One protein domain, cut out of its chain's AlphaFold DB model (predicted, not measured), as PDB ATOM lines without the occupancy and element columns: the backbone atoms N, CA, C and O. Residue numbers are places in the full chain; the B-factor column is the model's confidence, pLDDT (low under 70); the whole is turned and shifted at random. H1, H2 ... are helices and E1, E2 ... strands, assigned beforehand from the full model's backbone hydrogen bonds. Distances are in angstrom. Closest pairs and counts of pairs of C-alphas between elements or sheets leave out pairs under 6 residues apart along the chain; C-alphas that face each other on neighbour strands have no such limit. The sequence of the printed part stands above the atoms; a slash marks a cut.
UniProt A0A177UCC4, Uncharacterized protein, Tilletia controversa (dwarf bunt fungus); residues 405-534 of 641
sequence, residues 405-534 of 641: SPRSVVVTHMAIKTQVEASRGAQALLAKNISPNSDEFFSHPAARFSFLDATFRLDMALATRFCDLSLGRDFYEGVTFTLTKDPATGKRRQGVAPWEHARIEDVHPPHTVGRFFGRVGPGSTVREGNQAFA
ATOM      1  N   SER A 405     120.651 157.551  99.312       97.88
ATOM      2  CA  SER A 405     121.354 157.305 100.577       97.88
ATOM      3  C   SER A 405     122.568 158.237 100.671       97.88
ATOM      4  O   SER A 405     123.477 158.145  99.835       97.88
ATOM      5  N   PRO A 406     122.641 159.103 101.699       97.31
ATOM      6  CA  PRO A 406     123.800 159.960 101.930       97.31
ATOM      7  C   PRO A 406     125.126 159.201 102.005       97.31
ATOM      8  O   PRO A 406     126.127 159.615 101.416       97.31
ATOM      9  N   ARG A 407     125.130 158.050 102.688       96.12
ATOM     10  CA  ARG A 407     126.307 157.184 102.806       96.12
ATOM     11  C   ARG A 407     126.743 156.664 101.442       96.12
ATOM     12  O   ARG A 407     127.923 156.769 101.110       96.12
ATOM     13  N   SER A 408     125.810 156.130 100.657       97.50
ATOM     14  CA  SER A 408     126.102 155.612  99.320       97.50
ATOM     15  C   SER A 408     126.682 156.673  98.401       97.50
ATOM     16  O   SER A 408     127.631 156.384  97.679       97.50
ATOM     17  N   VAL A 409     126.168 157.906  98.447       97.69
ATOM     18  CA  VAL A 409     126.708 159.029  97.665       97.69
ATOM     19  C   VAL A 409     128.163 159.308  98.060       97.69
ATOM     20  O   VAL A 409     129.033 159.371  97.193       97.69
ATOM     21  N   VAL A 410     128.468 159.397  99.359       96.00
ATOM     22  CA  VAL A 410     129.845 159.626  99.839       96.00
ATOM     23  C   VAL A 410     130.789 158.492  99.425       96.00
ATOM     24  O   VAL A 410     131.892 158.757  98.939       96.00
ATOM     25  N   VAL A 411     130.365 157.235  99.578       96.00
ATOM     26  CA  VAL A 411     131.167 156.064  99.186       96.00
ATOM     27  C   VAL A 411     131.381 156.024  97.673       96.00
ATOM     28  O   VAL A 411     132.503 155.796  97.229       96.00
ATOM     29  N   THR A 412     130.349 156.321  96.882       97.25
ATOM     30  CA  THR A 412     130.425 156.358  95.414       97.25
ATOM     31  C   THR A 412     131.423 157.403  94.931       97.25
ATOM     32  O   THR A 412     132.292 157.087  94.119       97.25
ATOM     33  N   HIS A 413     131.359 158.627  95.466       95.69
ATOM     34  CA  HIS A 413     132.300 159.691  95.108       95.69
ATOM     35  C   HIS A 413     133.743 159.273  95.418       95.69
ATOM     36  O   HIS A 413     134.641 159.445  94.595       95.69
ATOM     37  N   MET A 414     133.970 158.661  96.585       92.19
ATOM     38  CA  MET A 414     135.298 158.173  96.959       92.19
ATOM     39  C   MET A 414     135.773 157.017  96.071       92.19
ATOM     40  O   MET A 414     136.950 156.973  95.710       92.19
ATOM     41  N   ALA A 415     134.886 156.100  95.680       92.62
ATOM     42  CA  ALA A 415     135.223 155.000  94.784       92.62
ATOM     43  C   ALA A 415     135.656 155.523  93.404       92.62
ATOM     44  O   ALA A 415     136.722 155.147  92.920       92.62
ATOM     45  N   ILE A 416     134.898 156.455  92.813       93.12
ATOM     46  CA  ILE A 416     135.249 157.090  91.532       93.12
ATOM     47  C   ILE A 416     136.574 157.849  91.657       93.12
ATOM     48  O   ILE A 416     137.477 157.645  90.846       93.12
ATOM     49  N   LYS A 417     136.747 158.657  92.710       88.69
ATOM     50  CA  LYS A 417     137.995 159.390  92.966       88.69
ATOM     51  C   LYS A 417     139.204 158.457  93.086       88.69
ATOM     52  O   LYS A 417     140.233 158.711  92.467       88.69
ATOM     53  N   THR A 418     139.061 157.350  93.813       85.12
ATOM     54  CA  THR A 418     140.116 156.333  93.959       85.12
ATOM     55  C   THR A 418     140.518 155.758  92.600       85.12
ATOM     56  O   THR A 418     141.704 155.570  92.332       85.12
ATOM     57  N   GLN A 419     139.547 155.516  91.716       86.12
ATOM     58  CA  GLN A 419     139.800 155.024  90.361       86.12
ATOM     59  C   GLN A 419     140.497 156.071  89.477       86.12
ATOM     60  O   GLN A 419     141.428 155.723  88.749       86.12
ATOM     61  N   VAL A 420     140.112 157.351  89.574       83.31
ATOM     62  CA  VAL A 420     140.784 158.469  88.880       83.31
ATOM     63  C   VAL A 420     142.242 158.603  89.330       83.31
ATOM     64  O   VAL A 420     143.140 158.782  88.512       83.31
ATOM     65  N   GLU A 421     142.513 158.512  90.630       79.25
ATOM     66  CA  GLU A 421     143.879 158.605  91.157       79.25
ATOM     67  C   GLU A 421     144.724 157.396  90.727       79.25
ATOM     68  O   GLU A 421     145.863 157.547  90.276       79.25
ATOM     69  N   ALA A 422     144.152 156.192  90.791       73.75
ATOM     70  CA  ALA A 422     144.824 154.969  90.373       73.75
ATOM     71  C   ALA A 422     145.166 154.946  88.876       73.75
ATOM     72  O   ALA A 422     146.232 154.452  88.496       73.75
ATOM     73  N   SER A 423     144.302 155.514  88.031       70.12
ATOM     74  CA  SER A 423     144.514 155.597  86.583       70.12
ATOM     75  C   SER A 423     145.688 156.514  86.204       70.12
ATOM     76  O   SER A 423     146.336 156.295  85.183       70.12
ATOM     77  N   ARG A 424     146.044 157.473  87.075       68.31
ATOM     78  CA  ARG A 424     147.172 158.414  86.922       68.31
ATOM     79  C   ARG A 424     148.506 157.892  87.472       68.31
ATOM     80  O   ARG A 424     149.424 158.666  87.725       68.31
ATOM     81  N   GLY A 425     148.625 156.580  87.680       57.59
ATOM     82  CA  GLY A 425     149.856 155.941  88.157       57.59
ATOM     83  C   GLY A 425     149.938 155.762  89.674       57.59
ATOM     84  O   GLY A 425     150.890 155.152  90.158       57.59
ATOM     85  N   ALA A 426     148.923 156.178  90.441       53.91
ATOM     86  CA  ALA A 426     148.839 155.908  91.877       53.91
ATOM     87  C   ALA A 426     148.214 154.529  92.180       53.91
ATOM     88  O   ALA A 426     147.425 154.385  93.112       53.91
ATOM     89  N   GLN A 427     148.581 153.487  91.423       53.06
ATOM     90  CA  GLN A 427     148.074 152.113  91.617       53.06
ATOM     91  C   GLN A 427     148.303 151.591  93.051       53.06
ATOM     92  O   GLN A 427     147.534 150.775  93.557       53.06
ATOM     93  N   ALA A 428     149.314 152.124  93.748       47.34
ATOM     94  CA  ALA A 428     149.576 151.851  95.157       47.34
ATOM     95  C   ALA A 428     148.432 152.276  96.109       47.34
ATOM     96  O   ALA A 428     148.359 151.757  97.220       47.34
ATOM     97  N   LEU A 429     147.537 153.194  95.718       50.91
ATOM     98  CA  LEU A 429     146.375 153.595  96.526       50.91
ATOM     99  C   LEU A 429     145.297 152.506  96.562       50.91
ATOM    100  O   LEU A 429     144.792 152.199  97.638       50.91
ATOM    101  N   LEU A 430     145.020 151.853  95.428       53.97
ATOM    102  CA  LEU A 430     144.155 150.669  95.400       53.97
ATOM    103  C   LEU A 430     144.762 149.541  96.243       53.97
ATOM    104  O   LEU A 430     144.081 148.956  97.080       53.97
ATOM    105  N   ALA A 431     146.068 149.301  96.103       50.94
ATOM    106  CA  ALA A 431     146.787 148.289  96.878       50.94
ATOM    107  C   ALA A 431     146.696 148.505  98.403       50.94
ATOM    108  O   ALA A 431     146.530 147.545  99.156       50.94
ATOM    109  N   LYS A 432     146.759 149.765  98.864       54.09
ATOM    110  CA  LYS A 432     146.631 150.130 100.288       54.09
ATOM    111  C   LYS A 432     145.254 149.812 100.877       54.09
ATOM    112  O   LYS A 432     145.180 149.546 102.074       54.09
ATOM    113  N   ASN A 433     144.204 149.826 100.058       51.97
ATOM    114  CA  ASN A 433     142.826 149.582 100.496       51.97
ATOM    115  C   ASN A 433     142.438 148.090 100.444       51.97
ATOM    116  O   ASN A 433     141.471 147.689 101.083       51.97
ATOM    117  N   ILE A 434     143.205 147.259  99.724       49.38
ATOM    118  CA  ILE A 434     142.847 145.865  99.388       49.38
ATOM    119  C   ILE A 434     143.628 144.815 100.219       49.38
ATOM    120  O   ILE A 434     143.253 143.643 100.214       49.38
ATOM    121  N   SER A 435     144.682 145.179 100.971       45.12
ATOM    122  CA  SER A 435     145.460 144.211 101.780       45.12
ATOM    123  C   SER A 435     145.743 144.664 103.227       45.12
ATOM    124  O   SER A 435     146.180 145.799 103.439       45.12
ATOM    125  N   PRO A 436     145.581 143.781 104.242       40.84
ATOM    126  CA  PRO A 436     146.070 144.012 105.601       40.84
ATOM    127  C   PRO A 436     147.606 143.984 105.703       40.84
ATOM    128  O   PRO A 436     148.162 144.776 106.469       40.84
ATOM    129  N   ASN A 437     148.285 143.154 104.897       40.31
ATOM    130  CA  ASN A 437     149.742 143.003 104.870       40.31
ATOM    131  C   ASN A 437     150.324 143.676 103.620       40.31
ATOM    132  O   ASN A 437     150.153 143.192 102.500       40.31
ATOM    133  N   SER A 438     151.032 144.792 103.810       38.81
ATOM    134  CA  SER A 438     151.777 145.474 102.742       38.81
ATOM    135  C   SER A 438     152.849 144.582 102.120       38.81
ATOM    136  O   SER A 438     153.164 144.729 100.942       38.81
ATOM    137  N   ASP A 439     153.384 143.638 102.892       35.06
ATOM    138  CA  ASP A 439     154.614 142.943 102.532       35.06
ATOM    139  C   ASP A 439     154.400 141.864 101.464       35.06
ATOM    140  O   ASP A 439     155.278 141.682 100.631       35.06
ATOM    141  N   GLU A 440     153.224 141.231 101.360       38.44
ATOM    142  CA  GLU A 440     152.903 140.320 100.237       38.44
ATOM    143  C   GLU A 440     152.838 141.047  98.884       38.44
ATOM    144  O   GLU A 440     153.152 140.466  97.847       38.44
ATOM    145  N   PHE A 441     152.471 142.333  98.889       34.81
ATOM    146  CA  PHE A 441     152.323 143.144  97.678       34.81
ATOM    147  C   PHE A 441     153.679 143.588  97.102       34.81
ATOM    148  O   PHE A 441     153.810 143.781  95.894       34.81
ATOM    149  N   PHE A 442     154.688 143.756  97.966       35.06
ATOM    150  CA  PHE A 442     156.017 144.257  97.592       35.06
ATOM    151  C   PHE A 442     157.120 143.185  97.596       35.06
ATOM    152  O   PHE A 442     158.151 143.394  96.959       35.06
ATOM    153  N   SER A 443     156.934 142.043  98.270       32.69
ATOM    154  CA  SER A 443     157.974 141.005  98.408       32.69
ATOM    155  C   SER A 443     158.035 140.000  97.258       32.69
ATOM    156  O   SER A 443     159.060 139.336  97.098       32.69
ATOM    157  N   HIS A 444     156.992 139.900  96.424       30.58
ATOM    158  CA  HIS A 444     156.987 138.978  95.289       30.58
ATOM    159  C   HIS A 444     157.042 139.730  93.946       30.58
ATOM    160  O   HIS A 444     156.056 140.358  93.555       30.58
ATOM    161  N   PRO A 445     158.146 139.627  93.172       33.44
ATOM    162  CA  PRO A 445     158.288 140.290  91.869       33.44
ATOM    163  C   PRO A 445     157.194 139.930  90.843       33.44
ATOM    164  O   PRO A 445     157.043 140.623  89.839       33.44
ATOM    165  N   ALA A 446     156.430 138.861  91.097       33.38
ATOM    166  CA  ALA A 446     155.369 138.333  90.243       33.38
ATOM    167  C   ALA A 446     153.936 138.793  90.615       33.38
ATOM    168  O   ALA A 446     153.010 138.514  89.859       33.38
ATOM    169  N   ALA A 447     153.720 139.504  91.732       39.81
ATOM    170  CA  ALA A 447     152.383 139.857  92.243       39.81
ATOM    171  C   ALA A 447     151.916 141.282  91.864       39.81
ATOM    172  O   ALA A 447     151.289 141.981  92.659       39.81
ATOM    173  N   ARG A 448     152.208 141.745  90.642       49.56
ATOM    174  CA  ARG A 448     151.620 142.992  90.122       49.56
ATOM    175  C   ARG A 448     150.209 142.708  89.607       49.56
ATOM    176  O   ARG A 448     150.043 142.250  88.479       49.56
ATOM    177  N   PHE A 449     149.196 142.960  90.434       51.78
ATOM    178  CA  PHE A 449     147.802 142.941  89.986       51.78
ATOM    179  C   PHE A 449     147.580 143.976  88.870       51.78
ATOM    180  O   PHE A 449     148.146 145.070  88.910       51.78
ATOM    181  N   SER A 450     146.764 143.637  87.866       67.25
ATOM    182  CA  SER A 450     146.340 144.612  86.852       67.25
ATOM    183  C   SER A 450     145.380 145.637  87.462       67.25
ATOM    184  O   SER A 450     144.732 145.368  88.477       67.25
ATOM    185  N   PHE A 451     145.236 146.806  86.834       75.38
ATOM    186  CA  PHE A 451     144.297 147.837  87.300       75.38
ATOM    187  C   PHE A 451     142.846 147.317  87.320       75.38
ATOM    188  O   PHE A 451     142.055 147.656  88.203       75.38
ATOM    189  N   LEU A 452     142.518 146.427  86.378       79.69
ATOM    190  CA  LEU A 452     141.244 145.711  86.337       79.69
ATOM    191  C   LEU A 452     141.041 144.778  87.545       79.69
ATOM    192  O   LEU A 452     139.977 144.802  88.151       79.69
ATOM    193  N   ASP A 453     142.043 143.975  87.913       79.75
ATOM    194  CA  ASP A 453     141.943 143.082  89.080       79.75
ATOM    195  C   ASP A 453     141.779 143.883  90.381       79.75
ATOM    196  O   ASP A 453     140.890 143.590  91.182       79.75
ATOM    197  N   ALA A 454     142.549 144.960  90.544       78.56
ATOM    198  CA  ALA A 454     142.430 145.848  91.694       78.56
ATOM    199  C   ALA A 454     141.033 146.495  91.803       78.56
ATOM    200  O   ALA A 454     140.519 146.662  92.907       78.56
ATOM    201  N   THR A 455     140.396 146.804  90.670       85.44
ATOM    202  CA  THR A 455     139.023 147.336  90.627       85.44
ATOM    203  C   THR A 455     138.018 146.349  91.212       85.44
ATOM    204  O   THR A 455     137.312 146.686  92.155       85.44
ATOM    205  N   PHE A 456     137.983 145.110  90.717       89.25
ATOM    206  CA  PHE A 456     137.003 144.131  91.196       89.25
ATOM    207  C   PHE A 456     137.271 143.670  92.632       89.25
ATOM    208  O   PHE A 456     136.341 143.356  93.371       89.25
ATOM    209  N   ARG A 457     138.532 143.679  93.080       85.81
ATOM    210  CA  ARG A 457     138.854 143.452  94.497       85.81
ATOM    211  C   ARG A 457     138.336 144.572  95.398       85.81
ATOM    212  O   ARG A 457     137.841 144.266  96.481       85.81
ATOM    213  N   LEU A 458     138.435 145.833  94.967       86.19
ATOM    214  CA  LEU A 458     137.820 146.955  95.680       86.19
ATOM    215  C   LEU A 458     136.298 146.781  95.747       86.19
ATOM    216  O   LEU A 458     135.732 146.902  96.830       86.19
ATOM    217  N   ASP A 459     135.653 146.423  94.638       92.56
ATOM    218  CA  ASP A 459     134.203 146.196  94.615       92.56
ATOM    219  C   ASP A 459     133.785 145.046  95.542       92.56
ATOM    220  O   ASP A 459     132.799 145.165  96.266       92.56
ATOM    221  N   MET A 460     134.554 143.953  95.607       91.12
ATOM    222  CA  MET A 460     134.293 142.851  96.547       91.12
ATOM    223  C   MET A 460     134.462 143.285  98.010       91.12
ATOM    224  O   MET A 460     133.672 142.890  98.876       91.12
ATOM    225  N   ALA A 461     135.465 144.116  98.306       87.00
ATOM    226  CA  ALA A 461     135.651 144.676  99.640       87.00
ATOM    227  C   ALA A 461     134.471 145.582 100.027       87.00
ATOM    228  O   ALA A 461     133.902 145.415 101.106       87.00
ATOM    229  N   LEU A 462     134.043 146.474  99.129       91.31
ATOM    230  CA  LEU A 462     132.882 147.338  99.343       91.31
ATOM    231  C   LEU A 462     131.590 146.521  99.496       91.31
ATOM    232  O   LEU A 462     130.863 146.745 100.459       91.31
ATOM    233  N   ALA A 463     131.350 145.504  98.662       92.81
ATOM    234  CA  ALA A 463     130.176 144.618  98.765       92.81
ATOM    235  C   ALA A 463     130.090 143.959 100.136       92.81
ATOM    236  O   ALA A 463     129.025 143.926 100.757       92.81
ATOM    237  N   THR A 464     131.236 143.502 100.640       89.75
ATOM    238  CA  THR A 464     131.340 142.938 101.986       89.75
ATOM    239  C   THR A 464     130.916 143.955 103.045       89.75
ATOM    240  O   THR A 464     130.181 143.611 103.965       89.75
ATOM    241  N   ARG A 465     131.325 145.222 102.906       89.44
ATOM    242  CA  ARG A 465     130.983 146.302 103.846       89.44
ATOM    243  C   ARG A 465     129.525 146.744 103.768       89.44
ATOM    244  O   ARG A 465     128.950 147.045 104.804       89.44
ATOM    245  N   PHE A 466     128.914 146.749 102.585       92.44
ATOM    246  CA  PHE A 466     127.484 147.048 102.437       92.44
ATOM    247  C   PHE A 466     126.576 145.908 102.920       92.44
ATOM    248  O   PHE A 466     125.441 146.168 103.313       92.44
ATOM    249  N   CYS A 467     127.061 144.662 102.927       90.44
ATOM    250  CA  CYS A 467     126.343 143.527 103.519       90.44
ATOM    251  C   CYS A 467     126.520 143.415 105.044       90.44
ATOM    252  O   CYS A 467     125.774 142.674 105.680       90.44
ATOM    253  N   ASP A 468     127.481 144.128 105.637       87.12
ATOM    254  CA  ASP A 468     127.689 144.182 107.086       87.12
ATOM    255  C   ASP A 468     126.727 145.198 107.722       87.12
ATOM    256  O   ASP A 468     126.989 146.404 107.775       87.12
ATOM    257  N   LEU A 469     125.603 144.696 108.238       88.19
ATOM    258  CA  LEU A 469     124.532 145.531 108.785       88.19
ATOM    259  C   LEU A 469     124.913 146.256 110.088       88.19
ATOM    260  O   LEU A 469     124.159 147.129 110.525       88.19
ATOM    261  N   SER A 470     126.070 145.956 110.699       83.88
ATOM    262  CA  SER A 470     126.598 146.742 111.826       83.88
ATOM    263  C   SER A 470     127.270 148.047 111.399       83.88
ATOM    264  O   SER A 470     127.413 148.961 112.214       83.88
ATOM    265  N   LEU A 471     127.672 148.165 110.130       84.12
ATOM    266  CA  LEU A 471     128.276 149.386 109.588       84.12
ATOM    267  C   LEU A 471     127.241 150.377 109.063       84.12
ATOM    268  O   LEU A 471     127.561 151.562 108.925       84.12
ATOM    269  N   GLY A 472     126.033 149.894 108.789       87.06
ATOM    270  CA  GLY A 472     124.907 150.670 108.302       87.06
ATOM    271  C   GLY A 472     123.833 149.772 107.701       87.06
ATOM    272  O   GLY A 472     124.120 148.677 107.228       87.06
ATOM    273  N   ARG A 473     122.584 150.244 107.698       93.69
ATOM    274  CA  ARG A 473     121.446 149.487 107.144       93.69
ATOM    275  C   ARG A 473     120.894 150.050 105.838       93.69
ATOM    276  O   ARG A 473     119.962 149.465 105.300       93.69
ATOM    277  N   ASP A 474     121.469 151.132 105.309       95.94
ATOM    278  CA  ASP A 474     120.942 151.833 104.129       95.94
ATOM    279  C   ASP A 474     120.686 150.901 102.937       95.94
ATOM    280  O   ASP A 474     119.650 151.034 102.295       95.94
ATOM    281  N   PHE A 475     121.570 149.934 102.665       96.12
ATOM    282  CA  PHE A 475     121.364 148.976 101.573       96.12
ATOM    283  C   PHE A 475     120.139 148.084 101.807       96.12
ATOM    284  O   PHE A 475     119.262 147.967 100.953       96.12
ATOM    285  N   TYR A 476     120.041 147.489 102.997       95.50
ATOM    286  CA  TYR A 476     118.903 146.657 103.374       95.50
ATOM    287  C   TYR A 476     117.590 147.452 103.358       95.50
ATOM    288  O   TYR A 476     116.600 147.008 102.767       95.50
ATOM    289  N   GLU A 477     117.578 148.633 103.981       95.38
ATOM    290  CA  GLU A 477     116.392 149.488 104.071       95.38
ATOM    291  C   GLU A 477     115.995 150.031 102.698       95.38
ATOM    292  O   GLU A 477     114.820 149.995 102.347       95.38
ATOM    293  N   GLY A 478     116.955 150.464 101.877       96.56
ATOM    294  CA  GLY A 478     116.714 150.988 100.534       96.56
ATOM    295  C   GLY A 478     116.133 149.944  99.586       96.56
ATOM    296  O   GLY A 478     115.118 150.200  98.928       96.56
ATOM    297  N   VAL A 479     116.711 148.740  99.558       95.44
ATOM    298  CA  VAL A 479     116.191 147.615  98.764       95.44
ATOM    299  C   VAL A 479     114.807 147.198  99.250       95.44
ATOM    300  O   VAL A 479     113.879 147.088  98.443       95.44
ATOM    301  N   THR A 480     114.631 147.020 100.563       94.12
ATOM    302  CA  THR A 480     113.336 146.646 101.144       94.12
ATOM    303  C   THR A 480     112.289 147.704 100.819       94.12
ATOM    304  O   THR A 480     111.210 147.367 100.331       94.12
ATOM    305  N   PHE A 481     112.601 148.983 101.016       94.50
ATOM    306  CA  PHE A 481     111.695 150.093 100.755       94.50
ATOM    307  C   PHE A 481     111.251 150.143  99.289       94.50
ATOM    308  O   PHE A 481     110.057 150.278  99.021       94.50
ATOM    309  N   THR A 482     112.197 149.981  98.362       92.19
ATOM    310  CA  THR A 482     111.988 150.180  96.921       92.19
ATOM    311  C   THR A 482     111.335 148.979  96.237       92.19
ATOM    312  O   THR A 482     110.468 149.145  95.371       92.19
ATOM    313  N   LEU A 483     111.744 147.759  96.598       90.00
ATOM    314  CA  LEU A 483     111.360 146.542  95.874       90.00
ATOM    315  C   LEU A 483     110.206 145.775  96.526       90.00
ATOM    316  O   LEU A 483     109.521 145.020  95.834       90.00
ATOM    317  N   THR A 484     109.942 145.978  97.818       90.31
ATOM    318  CA  THR A 484     108.849 145.285  98.519       90.31
ATOM    319  C   THR A 484     107.624 146.177  98.706       90.31
ATOM    320  O   THR A 484     107.691 147.408  98.696       90.31
ATOM    321  N   LYS A 485     106.464 145.541  98.873       89.12
ATOM    322  CA  LYS A 485     105.241 146.228  99.289       89.12
ATOM    323  C   LYS A 485     105.279 146.462 100.794       89.12
ATOM    324  O   LYS A 485     105.826 145.658 101.542       89.12
ATOM    325  N   ASP A 486     104.663 147.549 101.225       84.44
ATOM    326  CA  ASP A 486     104.379 147.783 102.629       84.44
ATOM    327  C   ASP A 486     103.480 146.647 103.155       84.44
ATOM    328  O   ASP A 486     102.395 146.434 102.605       84.44
ATOM    329  N   PRO A 487     103.911 145.897 104.184       85.44
ATOM    330  CA  PRO A 487     103.141 144.780 104.714       85.44
ATOM    331  C   PRO A 487     101.820 145.216 105.362       85.44
ATOM    332  O   PRO A 487     100.874 144.434 105.360       85.44
ATOM    333  N   ALA A 488     101.720 146.449 105.873       87.38
ATOM    334  CA  ALA A 488     100.495 146.956 106.487       87.38
ATOM    335  C   ALA A 488      99.442 147.347 105.441       87.38
ATOM    336  O   ALA A 488      98.248 147.147 105.653       87.38
ATOM    337  N   THR A 489      99.870 147.905 104.305       88.94
ATOM    338  CA  THR A 489      98.951 148.452 103.289       88.94
ATOM    339  C   THR A 489      98.852 147.612 102.016       88.94
ATOM    340  O   THR A 489      97.953 147.830 101.204       88.94
ATOM    341  N   GLY A 490      99.779 146.677 101.789       88.81
ATOM    342  CA  GLY A 490      99.906 145.897 100.553       88.81
ATOM    343  C   GLY A 490     100.281 146.730  99.318       88.81
ATOM    344  O   GLY A 490     100.290 146.210  98.194       88.81
ATOM    345  N   LYS A 491     100.577 148.024  99.491       88.06
ATOM    346  CA  LYS A 491     100.911 148.968  98.415       88.06
ATOM    347  C   LYS A 491     102.420 149.175  98.332       88.06
ATOM    348  O   LYS A 491     103.151 148.920  99.283       88.06
ATOM    349  N   ARG A 492     102.911 149.626  97.174       85.19
ATOM    350  CA  ARG A 492     104.309 150.070  97.061       85.19
ATOM    351  C   ARG A 492     104.508 151.315  97.921       85.19
ATOM    352  O   ARG A 492     103.657 152.207  97.899       85.19
ATOM    353  N   ARG A 493     105.629 151.366  98.640       89.12
ATOM    354  CA  ARG A 493     106.032 152.558  99.389       89.12
ATOM    355  C   ARG A 493     106.329 153.702  98.415       89.12
ATOM    356  O   ARG A 493     106.691 153.468  97.263       89.12
ATOM    357  N   GLN A 494     106.104 154.928  98.870       86.81
ATOM    358  CA  GLN A 494     106.317 156.159  98.108       86.81
ATOM    359  C   GLN A 494     107.210 157.092  98.921       86.81
ATOM    360  O   GLN A 494     107.139 157.086 100.149       86.81
ATOM    361  N   GLY A 495     108.007 157.912  98.239       88.62
ATOM    362  CA  GLY A 495     108.916 158.864  98.875       88.62
ATOM    363  C   GLY A 495     110.349 158.349  98.983       88.62
ATOM    364  O   GLY A 495     110.806 157.582  98.137       88.62
ATOM    365  N   VAL A 496     111.056 158.827 100.003       91.75
ATOM    366  CA  VAL A 496     112.471 158.538 100.258       91.75
ATOM    367  C   VAL A 496     112.568 157.438 101.315       91.75
ATOM    368  O   VAL A 496     111.798 157.447 102.277       91.75
ATOM    369  N   ALA A 497     113.476 156.479 101.126       93.94
ATOM    370  CA  ALA A 497     113.694 155.424 102.109       93.94
ATOM    371  C   ALA A 497     114.241 156.012 103.428       93.94
ATOM    372  O   ALA A 497     114.841 157.089 103.419       93.94
ATOM    373  N   PRO A 498     114.039 155.337 104.573       93.81
ATOM    374  CA  PRO A 498     114.503 155.825 105.868       93.81
ATOM    375  C   PRO A 498     116.018 155.621 106.013       93.81
ATOM    376  O   PRO A 498     116.474 154.675 106.651       93.81
ATOM    377  N   TRP A 499     116.797 156.495 105.380       96.25
ATOM    378  CA  TRP A 499     118.255 156.499 105.465       96.25
ATOM    379  C   TRP A 499     118.735 156.803 106.887       96.25
ATOM    380  O   TRP A 499     118.092 157.551 107.624       96.25
ATOM    381  N   GLU A 500     119.899 156.273 107.259       93.00
ATOM    382  CA  GLU A 500     120.510 156.529 108.570       93.00
ATOM    383  C   GLU A 500     120.842 158.009 108.797       93.00
ATOM    384  O   GLU A 500     120.667 158.533 109.896       93.00
ATOM    385  N   HIS A 501     121.291 158.687 107.743       94.06
ATOM    386  CA  HIS A 501     121.492 160.131 107.728       94.06
ATOM    387  C   HIS A 501     120.411 160.779 106.866       94.06
ATOM    388  O   HIS A 501     120.089 160.270 105.795       94.06
ATOM    389  N   ALA A 502     119.876 161.919 107.302       92.31
ATOM    390  CA  ALA A 502     118.870 162.648 106.533       92.31
ATOM    391  C   ALA A 502     119.487 163.419 105.355       92.31
ATOM    392  O   ALA A 502     118.839 163.585 104.320       92.31
ATOM    393  N   ARG A 503     120.728 163.900 105.509       94.44
ATOM    394  CA  ARG A 503     121.437 164.716 104.515       94.44
ATOM    395  C   ARG A 503     122.845 164.188 104.239       94.44
ATOM    396  O   ARG A 503     123.452 163.535 105.086       94.44
ATOM    397  N   ILE A 504     123.379 164.506 103.059       95.06
ATOM    398  CA  ILE A 504     124.754 164.165 102.632       95.06
ATOM    399  C   ILE A 504     125.781 164.843 103.543       95.06
ATOM    400  O   ILE A 504     126.791 164.256 103.916       95.06
ATOM    401  N   GLU A 505     125.468 166.059 103.959       93.38
ATOM    402  CA  GLU A 505     126.269 166.944 104.789       93.38
ATOM    403  C   GLU A 505     126.391 166.448 106.239       93.38
ATOM    404  O   GLU A 505     127.327 166.840 106.935       93.38
ATOM    405  N   ASP A 506     125.484 165.561 106.670       93.56
ATOM    406  CA  ASP A 506     125.491 164.944 108.002       93.56
ATOM    407  C   ASP A 506     126.426 163.719 108.075       93.56
ATOM    408  O   ASP A 506     126.707 163.200 109.159       93.56
ATOM    409  N   VAL A 507     126.910 163.221 106.931       91.06
ATOM    410  CA  VAL A 507     127.816 162.070 106.865       91.06
ATOM    411  C   VAL A 507     129.241 162.543 107.124       91.06
ATOM    412  O   VAL A 507     129.769 163.337 106.358       91.06
ATOM    413  N   HIS A 508     129.912 162.006 108.148       87.75
ATOM    414  CA  HIS A 508     131.311 162.336 108.442       87.75
ATOM    415  C   HIS A 508     132.279 161.598 107.489       87.75
ATOM    416  O   HIS A 508     132.555 160.406 107.708       87.75
ATOM    417  N   PRO A 509     132.852 162.254 106.454       81.06
ATOM    418  CA  PRO A 509     133.514 161.536 105.364       81.06
ATOM    419  C   PRO A 509     134.746 160.730 105.801       81.06
ATOM    420  O   PRO A 509     134.806 159.556 105.444       81.06
ATOM    421  N   PRO A 510     135.680 161.240 106.636       78.81
ATOM    422  CA  PRO A 510     136.836 160.451 107.075       78.81
ATOM    423  C   PRO A 510     136.457 159.155 107.800       78.81
ATOM    424  O   PRO A 510     137.131 158.138 107.665       78.81
ATOM    425  N   HIS A 511     135.352 159.179 108.547       81.31
ATOM    426  CA  HIS A 511     134.882 158.015 109.294       81.31
ATOM    427  C   HIS A 511     134.212 156.996 108.366       81.31
ATOM    428  O   HIS A 511     134.539 155.812 108.417       81.31
ATOM    429  N   THR A 512     133.322 157.452 107.480       82.38
ATOM    430  CA  THR A 512     132.678 156.593 106.474       82.38
ATOM    431  C   THR A 512     133.715 155.969 105.545       82.38
ATOM    432  O   THR A 512     133.714 154.757 105.343       82.38
ATOM    433  N   VAL A 513     134.662 156.767 105.052       76.81
ATOM    434  CA  VAL A 513     135.761 156.295 104.205       76.81
ATOM    435  C   VAL A 513     136.635 155.298 104.964       76.81
ATOM    436  O   VAL A 513     136.918 154.230 104.437       76.81
ATOM    437  N   GLY A 514     136.988 155.571 106.225       77.56
ATOM    438  CA  GLY A 514     137.751 154.633 107.054       77.56
ATOM    439  C   GLY A 514     137.055 153.282 107.268       77.56
ATOM    440  O   GLY A 514     137.724 152.251 107.298       77.56
ATOM    441  N   ARG A 515     135.719 153.258 107.372       82.81
ATOM    442  CA  ARG A 515     134.940 152.013 107.519       82.81
ATOM    443  C   ARG A 515     134.813 151.221 106.217       82.81
ATOM    444  O   ARG A 515     134.944 150.000 106.247       82.81
ATOM    445  N   PHE A 516     134.563 151.899 105.097       84.62
ATOM    446  CA  PHE A 516     134.298 151.248 103.806       84.62
ATOM    447  C   PHE A 516     135.568 150.935 103.005       84.62
ATOM    448  O   PHE A 516     135.632 149.897 102.358       84.62
ATOM    449  N   PHE A 517     136.593 151.783 103.096       81.56
ATOM    450  CA  PHE A 517     137.869 151.643 102.382       81.56
ATOM    451  C   PHE A 517     139.032 151.246 103.307       81.56
ATOM    452  O   PHE A 517     140.180 151.180 102.870       81.56
ATOM    453  N   GLY A 518     138.758 150.989 104.591       70.38
ATOM    454  CA  GLY A 518     139.745 150.439 105.519       70.38
ATOM    455  C   GLY A 518     140.226 149.051 105.083       70.38
ATOM    456  O   GLY A 518     139.500 148.327 104.408       70.38
ATOM    457  N   ARG A 519     141.445 148.668 105.495       65.06
ATOM    458  CA  ARG A 519     142.112 147.428 105.057       65.06
ATOM    459  C   ARG A 519     141.245 146.190 105.299       65.06
ATOM    460  O   ARG A 519     141.108 145.731 106.433       65.06
ATOM    461  N   VAL A 520     140.720 145.628 104.217       58.47
ATOM    462  CA  VAL A 520     140.021 144.342 104.184       58.47
ATOM    463  C   VAL A 520     140.510 143.600 102.959       58.47
ATOM    464  O   VAL A 520     140.340 144.074 101.840       58.47
ATOM    465  N   GLY A 521     141.147 142.454 103.180       55.09
ATOM    466  CA  GLY A 521     141.680 141.627 102.103       55.09
ATOM    467  C   GLY A 521     140.952 140.294 101.962       55.09
ATOM    468  O   GLY A 521     140.219 139.891 102.871       55.09
ATOM    469  N   PRO A 522     141.169 139.571 100.854       48.91
ATOM    470  CA  PRO A 522     140.678 138.207 100.690       48.91
ATOM    471  C   PRO A 522     141.061 137.326 101.885       48.91
ATOM    472  O   PRO A 522     142.207 137.347 102.328       48.91
ATOM    473  N   GLY A 523     140.105 136.566 102.421       50.06
ATOM    474  CA  GLY A 523     140.333 135.713 103.594       50.06
ATOM    475  C   GLY A 523     140.428 136.454 104.934       50.06
ATOM    476  O   GLY A 523     140.502 135.804 105.975       50.06
ATOM    477  N   SER A 524     140.376 137.791 104.949       57.62
ATOM    478  CA  SER A 524     140.194 138.533 106.198       57.62
ATOM    479  C   SER A 524     138.777 138.344 106.738       57.62
ATOM    480  O   SER A 524     137.823 138.107 105.989       57.62
ATOM    481  N   THR A 525     138.656 138.413 108.063       56.59
ATOM    482  CA  THR A 525     137.380 138.281 108.760       56.59
ATOM    483  C   THR A 525     136.843 139.655 109.139       56.59
ATOM    484  O   THR A 525     137.463 140.363 109.934       56.59
ATOM    485  N   VAL A 526     135.673 140.016 108.621       60.16
ATOM    486  CA  VAL A 526     134.911 141.176 109.095       60.16
ATOM    487  C   VAL A 526     133.995 140.719 110.229       60.16
ATOM    488  O   VAL A 526     133.333 139.695 110.098       60.16
ATOM    489  N   ARG A 527     133.988 141.433 111.361       56.31
ATOM    490  CA  ARG A 527     133.146 141.086 112.513       56.31
ATOM    491  C   ARG A 527     131.917 141.985 112.598       56.31
ATOM    492  O   ARG A 527     132.073 143.193 112.732       56.31
ATOM    493  N   GLU A 528     130.737 141.376 112.633       54.38
ATOM    494  CA  GLU A 528     129.462 142.023 112.970       54.38
ATOM    495  C   GLU A 528     129.035 141.517 114.357       54.38
ATOM    496  O   GLU A 528     128.560 140.388 114.522       54.38
ATOM    497  N   GLY A 529     129.288 142.310 115.400       58.97
ATOM    498  CA  GLY A 529     129.118 141.850 116.783       58.97
ATOM    499  C   GLY A 529     129.992 140.622 117.095       58.97
ATOM    500  O   GLY A 529     131.216 140.696 117.009       58.97
ATOM    501  N   ASN A 530     129.368 139.489 117.447       46.84
ATOM    502  CA  ASN A 530     130.057 138.214 117.721       46.84
ATOM    503  C   ASN A 530     130.214 137.304 116.485       46.84
ATOM    504  O   ASN A 530     130.753 136.205 116.609       46.84
ATOM    505  N   GLN A 531     129.724 137.712 115.311       52.31
ATOM    506  CA  GLN A 531     129.766 136.913 114.081       52.31
ATOM    507  C   GLN A 531     130.894 137.377 113.150       52.31
ATOM    508  O   GLN A 531     131.307 138.532 113.193       52.31
ATOM    509  N   ALA A 532     131.399 136.462 112.324       58.53
ATOM    510  CA  ALA A 532     132.567 136.633 111.464       58.53
ATOM    511  C   ALA A 532     132.216 136.312 109.999       58.53
ATOM    512  O   ALA A 532     131.701 135.228 109.733       58.53
ATOM    513  N   PHE A 533     132.539 137.214 109.064       64.94
ATOM    514  CA  PHE A 533     132.396 137.029 107.611       64.94
ATOM    515  C   PHE A 533     133.748 136.894 106.949       64.94
ATOM    516  O   PHE A 533     134.614 137.747 107.148       64.94
ATOM    517  N   ALA A 534     133.911 135.867 106.120       70.00
ATOM    518  CA  ALA A 534     135.079 135.756 105.267       70.00
ATOM    519  C   ALA A 534     134.842 136.560 103.988       70.00
ATOM    520  O   ALA A 534     133.882 136.312 103.254       70.00
TER     521      ALA A 534
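Overview. This is residues 405 to 534 of the 641 residues of an uncharacterized protein of Tilletia controversa (dwarf bunt fungus) (UniProt A0A177UCC4). Two long helices, H1 and H4, run side by side in opposite directions as the middle of an elongated, loosely built domain; H2 packs on both near one end of the pair, and H6 crosses from H1 to H4 nearer the other end. H3 and its loop make one tip of the long axis, where residues 442 to 447 stick out; H5 and the long link after it make the opposite tip, and the small hairpin of E1 and E2 lies off to the side of H4. The printed part has 130 residues, with six named helices followed by two named strands, E1 and E2, antiparallel neighbours; the class is mostly helix. The whole is loose, with a radius of gyration of the C-alphas of 17.3 A and spans of 61 by 34 by 24 A.

Arrangement. E1, residues 525 to 528, and E2, residues 531 to 534, form an antiparallel hairpin at 147 degrees; N 526 and O 533 are 2.9 A apart and N 533 and O 526 are 2.8 A apart, within hydrogen-bond range. H4, residues 451 to 467, is only just apart from E1, at 8.1 A. H4 only just touches H1, residues 406 to 423, with 3 pairs of C-alphas within 8 A, the closest those of Gln 419 and Thr 455 at 7.7 A; they run opposite ways at a shallow tilt of 15 degrees. H2, residues 427 to 434, touches H4, with C-alphas 430 and 454 closest at 6.3 A, the same way at a shallow tilt of 28 degrees. H1 and H2 are a helical hairpin at a steep tilt of 39 degrees, with C-alphas 422 and 429 closest at 6.5 A. H6, residues 509 to 516, touches residues 407 to 414 of H1, about perpendicular at 81 degrees, with C-alphas 411 and 513 closest at 6.8 A. H6 also touches H4, about perpendicular at 86 degrees, with C-alphas 465 and 516 closest at 6.0 A. Helix packing is thus part aligned, part crossed: of five touching pairs, two are at a shallow tilt. H5, residues 474 to 483, is close to but not clearly touching H4, with C-alphas 466 and 475 closest at 6.5 A. H3, residues 438 to 443, is close to but not clearly touching H2, with C-alphas 432 and 438 closest at 7.4 A. In the six helices every O i to N i+4 pair is within hydrogen-bond range.

Along the chain. H1 begins at C-alpha 406 (123.800, 159.960, 101.930) and is 26.1 A long. H4 is 24.6 A long and ends at C-alpha 467 (126.343, 143.527, 103.519). H5 is 13.7 A, H2 11.3 A, H6 10.4 A and H3 8.8 A long. E1 is 9.7 A and E2 10.4 A long, ending at C-alpha 534 (135.079, 135.756, 105.267).

Size, cuts and confidence. The C-alphas farthest apart, those of Pro 445 and Thr 489, are 61.0 A apart. The printed part has no cut. The link from H5 to H6, residues 484 to 508, is long. The mean pLDDT of the printed part is 76.0; residues 424 to 450 and 519 to 533 are under 70.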